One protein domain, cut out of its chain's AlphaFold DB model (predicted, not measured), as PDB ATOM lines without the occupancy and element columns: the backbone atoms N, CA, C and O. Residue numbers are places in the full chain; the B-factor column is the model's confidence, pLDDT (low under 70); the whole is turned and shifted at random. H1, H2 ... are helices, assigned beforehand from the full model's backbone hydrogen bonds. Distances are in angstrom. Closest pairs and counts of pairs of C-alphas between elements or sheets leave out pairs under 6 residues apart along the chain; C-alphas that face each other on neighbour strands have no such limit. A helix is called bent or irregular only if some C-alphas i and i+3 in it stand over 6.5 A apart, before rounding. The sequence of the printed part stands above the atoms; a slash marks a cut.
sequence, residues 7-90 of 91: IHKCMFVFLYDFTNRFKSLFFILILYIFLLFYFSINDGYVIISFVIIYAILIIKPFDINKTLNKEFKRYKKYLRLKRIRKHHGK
ATOM      1  N   ILE A   7     -43.592  13.831  -4.419       81.50
ATOM      2  CA  ILE A   7     -42.457  14.593  -3.883       81.50
ATOM      3  C   ILE A   7     -41.396  13.644  -3.326       81.50
ATOM      4  O   ILE A   7     -40.226  13.720  -3.696       81.50
ATOM      5  N   HIS A   8     -41.805  12.697  -2.483       80.88
ATOM      6  CA  HIS A   8     -40.889  11.743  -1.862       80.88
ATOM      7  C   HIS A   8     -40.244  10.825  -2.897       80.88
ATOM      8  O   HIS A   8     -39.061  10.504  -2.805       80.88
ATOM      9  N   LYS A   9     -40.993  10.443  -3.932       83.12
ATOM     10  CA  LYS A   9     -40.471   9.671  -5.054       83.12
ATOM     11  C   LYS A   9     -39.445  10.476  -5.843       83.12
ATOM     12  O   LYS A   9     -38.388   9.937  -6.154       83.12
ATOM     13  N   CYS A  10     -39.726  11.742  -6.147       83.25
ATOM     14  CA  CYS A  10     -38.794  12.618  -6.851       83.25
ATOM     15  C   CYS A  10     -37.493  12.786  -6.057       83.25
ATOM     16  O   CYS A  10     -36.408  12.552  -6.588       83.25
ATOM     17  N   MET A  11     -37.608  13.074  -4.759       85.31
ATOM     18  CA  MET A  11     -36.473  13.188  -3.848       85.31
ATOM     19  C   MET A  11     -35.662  11.887  -3.785       85.31
ATOM     20  O   MET A  11     -34.441  11.914  -3.895       85.31
ATOM     21  N   PHE A  12     -36.325  10.731  -3.691       86.50
ATOM     22  CA  PHE A  12     -35.655   9.431  -3.670       86.50
ATOM     23  C   PHE A  12     -34.899   9.133  -4.970       86.50
ATOM     24  O   PHE A  12     -33.792   8.597  -4.931       86.50
ATOM     25  N   VAL A  13     -35.469   9.479  -6.129       85.50
ATOM     26  CA  VAL A  13     -34.788   9.329  -7.425       85.50
ATOM     27  C   VAL A  13     -33.571  10.239  -7.499       85.50
ATOM     28  O   VAL A  13     -32.506   9.780  -7.911       85.50
ATOM     29  N   PHE A  14     -33.713  11.485  -7.050       83.69
ATOM     30  CA  PHE A  14     -32.604  12.425  -6.980       83.69
ATOM     31  C   PHE A  14     -31.482  11.896  -6.084       83.69
ATOM     32  O   PHE A  14     -30.346  11.824  -6.531       83.69
ATOM     33  N   LEU A  15     -31.795  11.432  -4.870       85.88
ATOM     34  CA  LEU A  15     -30.837  10.793  -3.961       85.88
ATOM     35  C   LEU A  15     -30.172   9.569  -4.595       85.88
ATOM     36  O   LEU A  15     -28.957   9.422  -4.527       85.88
ATOM     37  N   TYR A  16     -30.946   8.699  -5.245       86.25
ATOM     38  CA  TYR A  16     -30.408   7.517  -5.911       86.25
ATOM     39  C   TYR A  16     -29.412   7.880  -7.016       86.25
ATOM     40  O   TYR A  16     -28.353   7.253  -7.106       86.25
ATOM     41  N   ASP A  17     -29.737   8.868  -7.854       83.69
ATOM     42  CA  ASP A  17     -28.854   9.332  -8.923       83.69
ATOM     43  C   ASP A  17     -27.677  10.154  -8.373       83.69
ATOM     44  O   ASP A  17     -26.569   9.997  -8.872       83.69
ATOM     45  N   PHE A  18     -27.866  10.940  -7.314       83.62
ATOM     46  CA  PHE A  18     -26.799  11.659  -6.614       83.62
ATOM     47  C   PHE A  18     -25.766  10.695  -6.026       83.62
ATOM     48  O   PHE A  18     -24.564  10.866  -6.203       83.62
ATOM     49  N   THR A  19     -26.235   9.625  -5.386       84.00
ATOM     50  CA  THR A  19     -25.365   8.651  -4.732       84.00
ATOM     51  C   THR A  19     -24.719   7.661  -5.704       84.00
ATOM     52  O   THR A  19     -23.588   7.244  -5.480       84.00
ATOM     53  N   ASN A  20     -25.413   7.260  -6.778       78.38
ATOM     54  CA  ASN A  20     -24.918   6.222  -7.694       78.38
ATOM     55  C   ASN A  20     -24.392   6.750  -9.033       78.38
ATOM     56  O   ASN A  20     -23.764   5.989  -9.771       78.38
ATOM     57  N   ARG A  21     -24.659   8.010  -9.398       75.44
ATOM     58  CA  ARG A  21     -24.146   8.619 -10.630       75.44
ATOM     59  C   ARG A  21     -23.388   9.898 -10.319       75.44
ATOM     60  O   ARG A  21     -23.968  10.951 -10.071       75.44
ATOM     61  N   PHE A  22     -22.081   9.828 -10.545       74.38
ATOM     62  CA  PHE A  22     -21.166  10.968 -10.477       74.38
ATOM     63  C   PHE A  22     -21.536  12.126 -11.428       74.38
ATOM     64  O   PHE A  22     -21.059  13.243 -11.271       74.38
ATOM     65  N   LYS A  23     -22.429  11.885 -12.402       79.25
ATOM     66  CA  LYS A  23     -22.925  12.900 -13.347       79.25
ATOM     67  C   LYS A  23     -23.533  14.124 -12.657       79.25
ATOM     68  O   LYS A  23     -23.383  15.223 -13.170       79.25
ATOM     69  N   SER A  24     -24.220  13.934 -11.531       80.62
ATOM     70  CA  SER A  24     -24.852  15.029 -10.783       80.62
ATOM     71  C   SER A  24     -23.810  15.958 -10.147       80.62
ATOM     72  O   SER A  24     -23.873  17.166 -10.347       80.62
ATOM     73  N   LEU A  25     -22.805  15.394  -9.470       83.56
ATOM     74  CA  LEU A  25     -21.668  16.135  -8.914       83.56
ATOM     75  C   LEU A  25     -20.880  16.863 -10.009       83.56
ATOM     76  O   LEU A  25     -20.616  18.054  -9.894       83.56
ATOM     77  N   PHE A  26     -20.593  16.175 -11.114       84.69
ATOM     78  CA  PHE A  26     -19.891  16.770 -12.249       84.69
ATOM     79  C   PHE A  26     -20.668  17.935 -12.883       84.69
ATOM     80  O   PHE A  26     -20.079  18.948 -13.246       84.69
ATOM     81  N   PHE A  27     -21.995  17.825 -12.972       87.38
ATOM     82  CA  PHE A  27     -22.841  18.919 -13.443       87.38
ATOM     83  C   PHE A  27     -22.774  20.139 -12.513       87.38
ATOM     84  O   PHE A  27     -22.628  21.258 -12.997       87.38
ATOM     85  N   ILE A  28     -22.817  19.926 -11.192       87.12
ATOM     86  CA  ILE A  28     -22.672  20.997 -10.191       87.12
ATOM     87  C   ILE A  28     -21.308  21.690 -10.332       87.12
ATOM     88  O   ILE A  28     -21.235  22.914 -10.271       87.12
ATOM     89  N   LEU A  29     -20.241  20.923 -10.580       89.81
ATOM     90  CA  LEU A  29     -18.901  21.464 -10.815       89.81
ATOM     91  C   LEU A  29     -18.838  22.338 -12.072       89.81
ATOM     92  O   LEU A  29     -18.328  23.453 -12.008       89.81
ATOM     93  N   ILE A  30     -19.376  21.863 -13.200       91.88
ATOM     94  CA  ILE A  30     -19.409  22.646 -14.447       91.88
ATOM     95  C   ILE A  30     -20.201  23.937 -14.254       91.88
ATOM     96  O   ILE A  30     -19.732  24.999 -14.655       91.88
ATOM     97  N   LEU A  31     -21.384  23.852 -13.637       91.69
ATOM     98  CA  LEU A  31     -22.231  25.014 -13.374       91.69
ATOM     99  C   LEU A  31     -21.477  26.059 -12.545       91.69
ATOM    100  O   LEU A  31     -21.529  27.247 -12.847       91.69
ATOM    101  N   TYR A  32     -20.752  25.612 -11.523       88.75
ATOM    102  CA  TYR A  32     -19.971  26.506 -10.686       88.75
ATOM    103  C   TYR A  32     -18.820  27.176 -11.440       88.75
ATOM    104  O   TYR A  32     -18.672  28.393 -11.361       88.75
ATOM    105  N   ILE A  33     -18.036  26.407 -12.204       90.50
ATOM    106  CA  ILE A  33     -16.958  26.958 -13.037       90.50
ATOM    107  C   ILE A  33     -17.537  27.996 -14.005       90.50
ATOM    108  O   ILE A  33     -17.015  29.102 -14.107       90.50
ATOM    109  N   PHE A  34     -18.654  27.673 -14.659       93.12
ATOM    110  CA  PHE A  34     -19.349  28.593 -15.552       93.12
ATOM    111  C   PHE A  34     -19.757  29.892 -14.846       93.12
ATOM    112  O   PHE A  34     -19.515  30.967 -15.384       93.12
ATOM    113  N   LEU A  35     -20.326  29.812 -13.639       90.38
ATOM    114  CA  LEU A  35     -20.724  30.987 -12.859       90.38
ATOM    115  C   LEU A  35     -19.526  31.856 -12.461       90.38
ATOM    116  O   LEU A  35     -19.610  33.077 -12.580       90.38
ATOM    117  N   LEU A  36     -18.411  31.250 -12.041       89.00
ATOM    118  CA  LEU A  36     -17.184  31.990 -11.735       89.00
ATOM    119  C   LEU A  36     -16.697  32.796 -12.942       89.00
ATOM    120  O   LEU A  36     -16.406  33.983 -12.805       89.00
ATOM    121  N   PHE A  37     -16.654  32.168 -14.121       89.25
ATOM    122  CA  PHE A  37     -16.260  32.841 -15.359       89.25
ATOM    123  C   PHE A  37     -17.270  33.913 -15.780       89.25
ATOM    124  O   PHE A  37     -16.871  35.024 -16.120       89.25
ATOM    125  N   TYR A  38     -18.570  33.611 -15.723       91.75
ATOM    126  CA  TYR A  38     -19.635  34.527 -16.137       91.75
ATOM    127  C   TYR A  38     -19.647  35.816 -15.309       91.75
ATOM    128  O   TYR A  38     -19.771  36.905 -15.861       91.75
ATOM    129  N   PHE A  39     -19.467  35.701 -13.992       90.44
ATOM    130  CA  PHE A  39     -19.426  36.849 -13.086       90.44
ATOM    131  C   PHE A  39     -18.018  37.433 -12.889       90.44
ATOM    132  O   PHE A  39     -17.865  38.372 -12.114       90.44
ATOM    133  N   SER A  40     -16.993  36.900 -13.570       88.31
ATOM    134  CA  SER A  40     -15.586  37.300 -13.393       88.31
ATOM    135  C   SER A  40     -15.143  37.318 -11.921       88.31
ATOM    136  O   SER A  40     -14.397  38.193 -11.482       88.31
ATOM    137  N   ILE A  41     -15.625  36.350 -11.135       85.88
ATOM    138  CA  ILE A  41     -15.309  36.248  -9.710       85.88
ATOM    139  C   ILE A  41     -13.884  35.713  -9.576       85.88
ATOM    140  O   ILE A  41     -13.622  34.548  -9.864       85.88
ATOM    141  N   ASN A  42     -12.981  36.564  -9.090       83.25
ATOM    142  CA  ASN A  42     -11.603  36.199  -8.753       83.25
ATOM    143  C   ASN A  42     -11.323  36.312  -7.243       83.25
ATOM    144  O   ASN A  42     -10.180  36.446  -6.810       83.25
ATOM    145  N   ASP A  43     -12.380  36.303  -6.429       89.31
ATOM    146  CA  ASP A  43     -12.251  36.319  -4.977       89.31
ATOM    147  C   ASP A  43     -11.844  34.926  -4.476       89.31
ATOM    148  O   ASP A  43     -12.610  33.956  -4.544       89.31
ATOM    149  N   GLY A  44     -10.619  34.835  -3.954       86.44
ATOM    150  CA  GLY A  44     -10.064  33.605  -3.406       86.44
ATOM    151  C   GLY A  44     -10.915  33.006  -2.284       86.44
ATOM    152  O   GLY A  44     -11.020  31.783  -2.204       86.44
ATOM    153  N   TYR A  45     -11.588  33.821  -1.465       89.62
ATOM    154  CA  TYR A  45     -12.459  33.322  -0.398       89.62
ATOM    155  C   TYR A  45     -13.694  32.619  -0.959       89.62
ATOM    156  O   TYR A  45     -14.077  31.555  -0.466       89.62
ATOM    157  N   VAL A  46     -14.281  33.163  -2.029       88.25
ATOM    158  CA  VAL A  46     -15.419  32.540  -2.717       88.25
ATOM    159  C   VAL A  46     -14.995  31.197  -3.306       88.25
ATOM    160  O   VAL A  46     -15.654  30.183  -3.061       88.25
ATOM    161  N   ILE A  47     -13.847  31.156  -3.985       89.25
ATOM    162  CA  ILE A  47     -13.299  29.926  -4.571       89.25
ATOM    163  C   ILE A  47     -13.042  28.865  -3.494       89.25
ATOM    164  O   ILE A  47     -13.490  27.726  -3.636       89.25
ATOM    165  N   ILE A  48     -12.376  29.234  -2.397       91.44
ATOM    166  CA  ILE A  48     -12.074  28.322  -1.287       91.44
ATOM    167  C   ILE A  48     -13.365  27.791  -0.652       91.44
ATOM    168  O   ILE A  48     -13.485  26.585  -0.426       91.44
ATOM    169  N   SER A  49     -14.352  28.660  -0.407       91.75
ATOM    170  CA  SER A  49     -15.632  28.259   0.186       91.75
ATOM    171  C   SER A  49     -16.352  27.208  -0.662       91.75
ATOM    172  O   SER A  49     -16.838  26.206  -0.133       91.75
ATOM    173  N   PHE A  50     -16.335  27.367  -1.988       90.50
ATOM    174  CA  PHE A  50     -16.913  26.381  -2.888       90.50
ATOM    175  C   PHE A  50     -16.161  25.058  -2.852       90.50
ATOM    176  O   PHE A  50     -16.800  24.015  -2.767       90.50
ATOM    177  N   VAL A  51     -14.825  25.076  -2.900       91.31
ATOM    178  CA  VAL A  51     -14.022  23.843  -2.859       91.31
ATOM    179  C   VAL A  51     -14.335  23.041  -1.596       91.31
ATOM    180  O   VAL A  51     -14.527  21.827  -1.677       91.31
ATOM    181  N   ILE A  52     -14.473  23.712  -0.448       94.44
ATOM    182  CA  ILE A  52     -14.849  23.072   0.820       94.44
ATOM    183  C   ILE A  52     -16.251  22.451   0.726       94.44
ATOM    184  O   ILE A  52     -16.427  21.272   1.040       94.44
ATOM    185  N   ILE A  53     -17.249  23.208   0.257       91.81
ATOM    186  CA  ILE A  53     -18.629  22.713   0.101       91.81
ATOM    187  C   ILE A  53     -18.675  21.529  -0.874       91.81
ATOM    188  O   ILE A  53     -19.341  20.522  -0.618       91.81
ATOM    189  N   TYR A  54     -17.940  21.621  -1.976       90.31
ATOM    190  CA  TYR A  54     -17.883  20.595  -3.005       90.31
ATOM    191  C   TYR A  54     -17.200  19.316  -2.500       90.31
ATOM    192  O   TYR A  54     -17.691  18.215  -2.753       90.31
ATOM    193  N   ALA A  55     -16.135  19.435  -1.703       90.62
ATOM    194  CA  ALA A  55     -15.501  18.295  -1.044       90.62
ATOM    195  C   ALA A  55     -16.474  17.570  -0.094       90.62
ATOM    196  O   ALA A  55     -16.575  16.343  -0.125       90.62
ATOM    197  N   ILE A  56     -17.264  18.317   0.688       90.94
ATOM    198  CA  ILE A  56     -18.310  17.740   1.549       90.94
ATOM    199  C   ILE A  56     -19.361  17.007   0.701       90.94
ATOM    200  O   ILE A  56     -19.769  15.893   1.046       90.94
ATOM    201  N   LEU A  57     -19.777  17.594  -0.426       88.75
ATOM    202  CA  LEU A  57     -20.733  16.979  -1.352       88.75
ATOM    203  C   LEU A  57     -20.216  15.678  -1.977       88.75
ATOM    204  O   LEU A  57     -21.033  14.806  -2.258       88.75
ATOM    205  N   ILE A  58     -18.903  15.506  -2.160       86.50
ATOM    206  CA  ILE A  58     -18.310  14.247  -2.643       86.50
ATOM    207  C   ILE A  58     -18.378  13.143  -1.579       86.50
ATOM    208  O   ILE A  58     -18.594  11.977  -1.912       86.50
ATOM    209  N   ILE A  59     -18.215  13.492  -0.300       87.25
ATOM    210  CA  ILE A  59     -18.152  12.516   0.799       87.25
ATOM    211  C   ILE A  59     -19.557  12.050   1.218       87.25
ATOM    212  O   ILE A  59     -19.784  10.860   1.443       87.25
ATOM    213  N   LYS A  60     -20.538  12.961   1.253       85.94
ATOM    214  CA  LYS A  60     -21.939  12.681   1.639       85.94
ATOM    215  C   LYS A  60     -22.585  11.465   0.934       85.94
ATOM    216  O   LYS A  60     -23.284  10.707   1.610       85.94
ATOM    217  N   PRO A  61     -22.391  11.231  -0.381       85.31
ATOM    218  CA  PRO A  61     -22.859  10.038  -1.078       85.31
ATOM    219  C   PRO A  61     -22.500   8.723  -0.394       85.31
ATOM    220  O   PRO A  61     -23.335   7.823  -0.372       85.31
ATOM    221  N   PHE A  62     -21.300   8.595   0.177       83.31
ATOM    222  CA  PHE A  62     -20.851   7.348   0.796       83.31
ATOM    223  C   PHE A  62     -21.689   6.993   2.031       83.31
ATOM    224  O   PHE A  62     -22.158   5.856   2.151       83.31
ATOM    225  N   ASP A  63     -21.974   7.974   2.889       84.50
ATOM    226  CA  ASP A  63     -22.815   7.797   4.081       84.50
ATOM    227  C   ASP A  63     -24.274   7.487   3.724       84.50
ATOM    228  O   ASP A  63     -24.904   6.588   4.299       84.50
ATOM    229  N   ILE A  64     -24.808   8.197   2.725       84.50
ATOM    230  CA  ILE A  64     -26.165   7.971   2.219       84.50
ATOM    231  C   ILE A  64     -26.265   6.569   1.615       84.50
ATOM    232  O   ILE A  64     -27.228   5.850   1.888       84.50
ATOM    233  N   ASN A  65     -25.261   6.143   0.841       83.69
ATOM    234  CA  ASN A  65     -25.237   4.813   0.243       83.69
ATOM    235  C   ASN A  65     -25.223   3.732   1.319       83.69
ATOM    236  O   ASN A  65     -25.961   2.761   1.210       83.69
ATOM    237  N   LYS A  66     -24.428   3.904   2.381       84.75
ATOM    238  CA  LYS A  66     -24.362   2.949   3.493       84.75
ATOM    239  C   LYS A  66     -25.719   2.802   4.188       84.75
ATOM    240  O   LYS A  66     -26.172   1.680   4.408       84.75
ATOM    241  N   THR A  67     -26.389   3.921   4.453       85.12
ATOM    242  CA  THR A  67     -27.699   3.958   5.124       85.12
ATOM    243  C   THR A  67     -28.820   3.399   4.236       85.12
ATOM    244  O   THR A  67     -29.625   2.579   4.678       85.12
ATOM    245  N   LEU A  68     -28.857   3.788   2.958       85.31
ATOM    246  CA  LEU A  68     -29.938   3.463   2.020       85.31
ATOM    247  C   LEU A  68     -29.617   2.295   1.073       85.31
ATOM    248  O   LEU A  68     -30.403   2.011   0.169       85.31
ATOM    249  N   ASN A  69     -28.523   1.553   1.280       86.06
ATOM    250  CA  ASN A  69     -28.082   0.481   0.372       86.06
ATOM    251  C   ASN A  69     -29.206  -0.527   0.058       86.06
ATOM    252  O   ASN A  69     -29.476  -0.873  -1.095       86.06
ATOM    253  N   LYS A  70     -29.930  -0.968   1.098       87.19
ATOM    254  CA  LYS A  70     -31.050  -1.915   0.960       87.19
ATOM    255  C   LYS A  70     -32.182  -1.333   0.103       87.19
ATOM    256  O   LYS A  70     -32.735  -2.037  -0.746       87.19
ATOM    257  N   GLU A  71     -32.510  -0.060   0.305       87.69
ATOM    258  CA  GLU A  71     -33.541   0.677  -0.434       87.69
ATOM    259  C   GLU A  71     -33.147   0.838  -1.908       87.69
ATOM    260  O   GLU A  71     -33.913   0.490  -2.810       87.69
ATOM    261  N   PHE A  72     -31.912   1.274  -2.160       88.94
ATOM    262  CA  PHE A  72     -31.351   1.447  -3.496       88.94
ATOM    263  C   PHE A  72     -31.260   0.126  -4.262       88.94
ATOM    264  O   PHE A  72     -31.597   0.078  -5.448       88.94
ATOM    265  N   LYS A  73     -30.901  -0.979  -3.599       88.38
ATOM    266  CA  LYS A  73     -30.889  -2.317  -4.212       88.38
ATOM    267  C   LYS A  73     -32.295  -2.761  -4.627       88.38
ATOM    268  O   LYS A  73     -32.477  -3.276  -5.734       88.38
ATOM    269  N   ARG A  74     -33.306  -2.518  -3.783       87.00
ATOM    270  CA  ARG A  74     -34.721  -2.774  -4.116       87.00
ATOM    271  C   ARG A  74     -35.179  -1.912  -5.294       87.00
ATOM    272  O   ARG A  74     -35.789  -2.438  -6.225       87.00
ATOM    273  N   TYR A  75     -34.829  -0.627  -5.302       87.69
ATOM    274  CA  TYR A  75     -35.168   0.283  -6.396       87.69
ATOM    275  C   TYR A  75     -34.497  -0.109  -7.720       87.69
ATOM    276  O   TYR A  75     -35.155  -0.164  -8.760       87.69
ATOM    277  N   LYS A  76     -33.220  -0.508  -7.693       86.75
ATOM    278  CA  LYS A  76     -32.504  -1.031  -8.867       86.75
ATOM    279  C   LYS A  76     -33.191  -2.276  -9.441       86.75
ATOM    280  O   LYS A  76     -33.359  -2.378 -10.659       86.75
ATOM    281  N   LYS A  77     -33.641  -3.201  -8.580       89.94
ATOM    282  CA  LYS A  77     -34.427  -4.380  -8.994       89.94
ATOM    283  C   LYS A  77     -35.755  -3.966  -9.637       89.94
ATOM    284  O   LYS A  77     -36.082  -4.470 -10.711       89.94
ATOM    285  N   TYR A  78     -36.476  -3.018  -9.036       87.31
ATOM    286  CA  TYR A  78     -37.711  -2.464  -9.601       87.31
ATOM    287  C   TYR A  78     -37.490  -1.864 -10.998       87.31
ATOM    288  O   TYR A  78     -38.223  -2.198 -11.928       87.31
ATOM    289  N   LEU A  79     -36.443  -1.055 -11.190       86.25
ATOM    290  CA  LEU A  79     -36.114  -0.463 -12.492       86.25
ATOM    291  C   LEU A  79     -35.783  -1.514 -13.561       86.25
ATOM    292  O   LEU A  79     -36.130  -1.328 -14.730       86.25
ATOM    293  N   ARG A  80     -35.119  -2.615 -13.184       88.62
ATOM    294  CA  ARG A  80     -34.842  -3.735 -14.098       88.62
ATOM    295  C   ARG A  80     -36.138  -4.420 -14.531       88.62
ATOM    296  O   ARG A  80     -36.362  -4.576 -15.726       88.62
ATOM    297  N   LEU A  81     -37.011  -4.761 -13.583       89.44
ATOM    298  CA  LEU A  81     -38.305  -5.391 -13.875       89.44
ATOM    299  C   LEU A  81     -39.209  -4.483 -14.717       89.44
ATOM    300  O   LEU A  81     -39.834  -4.946 -15.666       89.44
ATOM    301  N   LYS A  82     -39.234  -3.178 -14.420       87.25
ATOM    302  CA  LYS A  82     -39.985  -2.183 -15.195       87.25
ATOM    303  C   LYS A  82     -39.519  -2.124 -16.653       87.25
ATOM    304  O   LYS A  82     -40.357  -2.051 -17.547       87.25
ATOM    305  N   ARG A  83     -38.203  -2.182 -16.898       86.06
ATOM    306  CA  ARG A  83     -37.645  -2.248 -18.258       86.06
ATOM    307  C   ARG A  83     -38.063  -3.527 -18.980       86.06
ATOM    308  O   ARG A  83     -38.557  -3.433 -20.094       86.06
ATOM    309  N   ILE A  84     -37.936  -4.685 -18.331       88.50
ATOM    310  CA  ILE A  84     -38.311  -5.981 -18.923       88.50
ATOM    311  C   ILE A  84     -39.787  -5.990 -19.340       88.50
ATOM    312  O   ILE A  84     -40.083  -6.309 -20.484       88.50
ATOM    313  N   ARG A  85     -40.710  -5.553 -18.469       85.56
ATOM    314  CA  ARG A  85     -42.149  -5.477 -18.799       85.56
ATOM    315  C   ARG A  85     -42.441  -4.574 -19.997       85.56
ATOM    316  O   ARG A  85     -43.278  -4.914 -20.822       85.56
ATOM    317  N   LYS A  86     -41.741  -3.439 -20.108       85.94
ATOM    318  CA  LYS A  86     -41.890  -2.517 -21.245       85.94
ATOM    319  C   LYS A  86     -41.450  -3.148 -22.571       85.94
ATOM    320  O   LYS A  86     -42.009  -2.805 -23.604       85.94
ATOM    321  N   HIS A  87     -40.446  -4.025 -22.540       78.44
ATOM    322  CA  HIS A  87     -39.989  -4.755 -23.725       78.44
ATOM    323  C   HIS A  87     -40.881  -5.960 -24.049       78.44
ATOM    324  O   HIS A  87     -41.145  -6.194 -25.216       78.44
ATOM    325  N   HIS A  88     -41.392  -6.674 -23.042       70.81
ATOM    326  CA  HIS A  88     -42.265  -7.836 -23.250       70.81
ATOM    327  C   HIS A  88     -43.690  -7.480 -23.700       70.81
ATOM    328  O   HIS A  88     -44.284  -8.250 -24.433       70.81
ATOM    329  N   GLY A  89     -44.243  -6.334 -23.286       59.91
ATOM    330  CA  GLY A  89     -45.577  -5.882 -23.720       59.91
ATOM    331  C   GLY A  89     -45.608  -5.210 -25.098       59.91
ATOM    332  O   GLY A  89     -46.583  -4.540 -25.417       59.91
ATOM    333  N   LYS A  90     -44.512  -5.295 -25.859       56.12
ATOM    334  CA  LYS A  90     -44.379  -4.760 -27.222       56.12
ATOM    335  C   LYS A  90     -44.316  -5.853 -28.299       56.12
ATOM    336  O   LYS A  90     -44.221  -5.491 -29.468       56.12
TER     337      LYS A  90
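Overview. This is residues 7 to 90 of the 91 residues of the protein "Putative membrane protein" of Arcobacter ellisii (UniProt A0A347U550). Helix H2 and H3a, the first arm of the bent helix H3, run side by side in opposite directions with few contacts, while H1 stands across the end of this pair away from the link between them, meeting H3a with its last residues 18 to 20. Beyond a sharp bend, the second arm, H3b, turns away from H3a, and its residues 77 to 88, with residues 89 and 90 after them, stick out. The printed part has 84 residues, with three named helices in the order H1, H2, H3 and no named strand; the class is all helix. The whole is only just loose, close to extended, with a radius of gyration of the C-alphas of 17.6 A, and it is elongated, spanning 56 by 31 by 21 A.

Along the chain. H1 covers residues 7 to 20, 19.8 A from first to last C-alpha, and begins at C-alpha 7 (-42.457, 14.593, -3.883). H2 covers residues 23 to 38 and measures 22.1 A. H3, residues 44 to 88, was assigned as one helix by its hydrogen bonds but is bent: C-alphas 67 and 70 are 7.9 A apart. Its arm H3a, residues 44 to 67, measures 35.5 A and begins at C-alpha 44 (-10.064, 33.605, -3.406). Its arm H3b, residues 70 to 88, measures 27.3 A and ends at C-alpha 88 (-42.265, -7.836, -23.250).

Arrangement. H1 and H2 touch only at the corner by their link, and only just, with 3 pairs of C-alphas within 8 A; the closest C-alphas, those of Phe 18 and Ser 24, are 5.7 A apart. Their lines are about perpendicular, at 89 degrees. H1 touches H3a with residues 18 to 20 alone, and the closest C-alphas are those of Thr 19 and Pro 61, 4.6 A apart; the lines are about perpendicular, at 79 degrees. H1 and H3b are close but not clearly touching, with the closest C-alphas, those of Tyr 16 and Phe 72, 6.6 A apart. H2 and H3a form a helical hairpin, with a shallow tilt of 10 degrees, opposite ways. They only just touch, with 3 pairs of C-alphas within 8 A, the closest being those of Leu 25 and Ile 58 at 7.4 A. H3a and H3b are about perpendicular, at 79 degrees, and H2 and H3b are apart. Every O i to N i+4 pair is within hydrogen-bond range in H1, H2 and H3b; in H3a 17 of 20 are.

Size, cuts and confidence. The C-alphas farthest apart, those of Asp 43 and Gly 89, are 56.9 A apart. The printed part has no cut, and both links, H1 to H2 and H2 to H3, are tight. Residues 37 to 45 and 77 to 90 stand free. The mean pLDDT of the printed part is 85.8, and residues 89 to 90 are under 70.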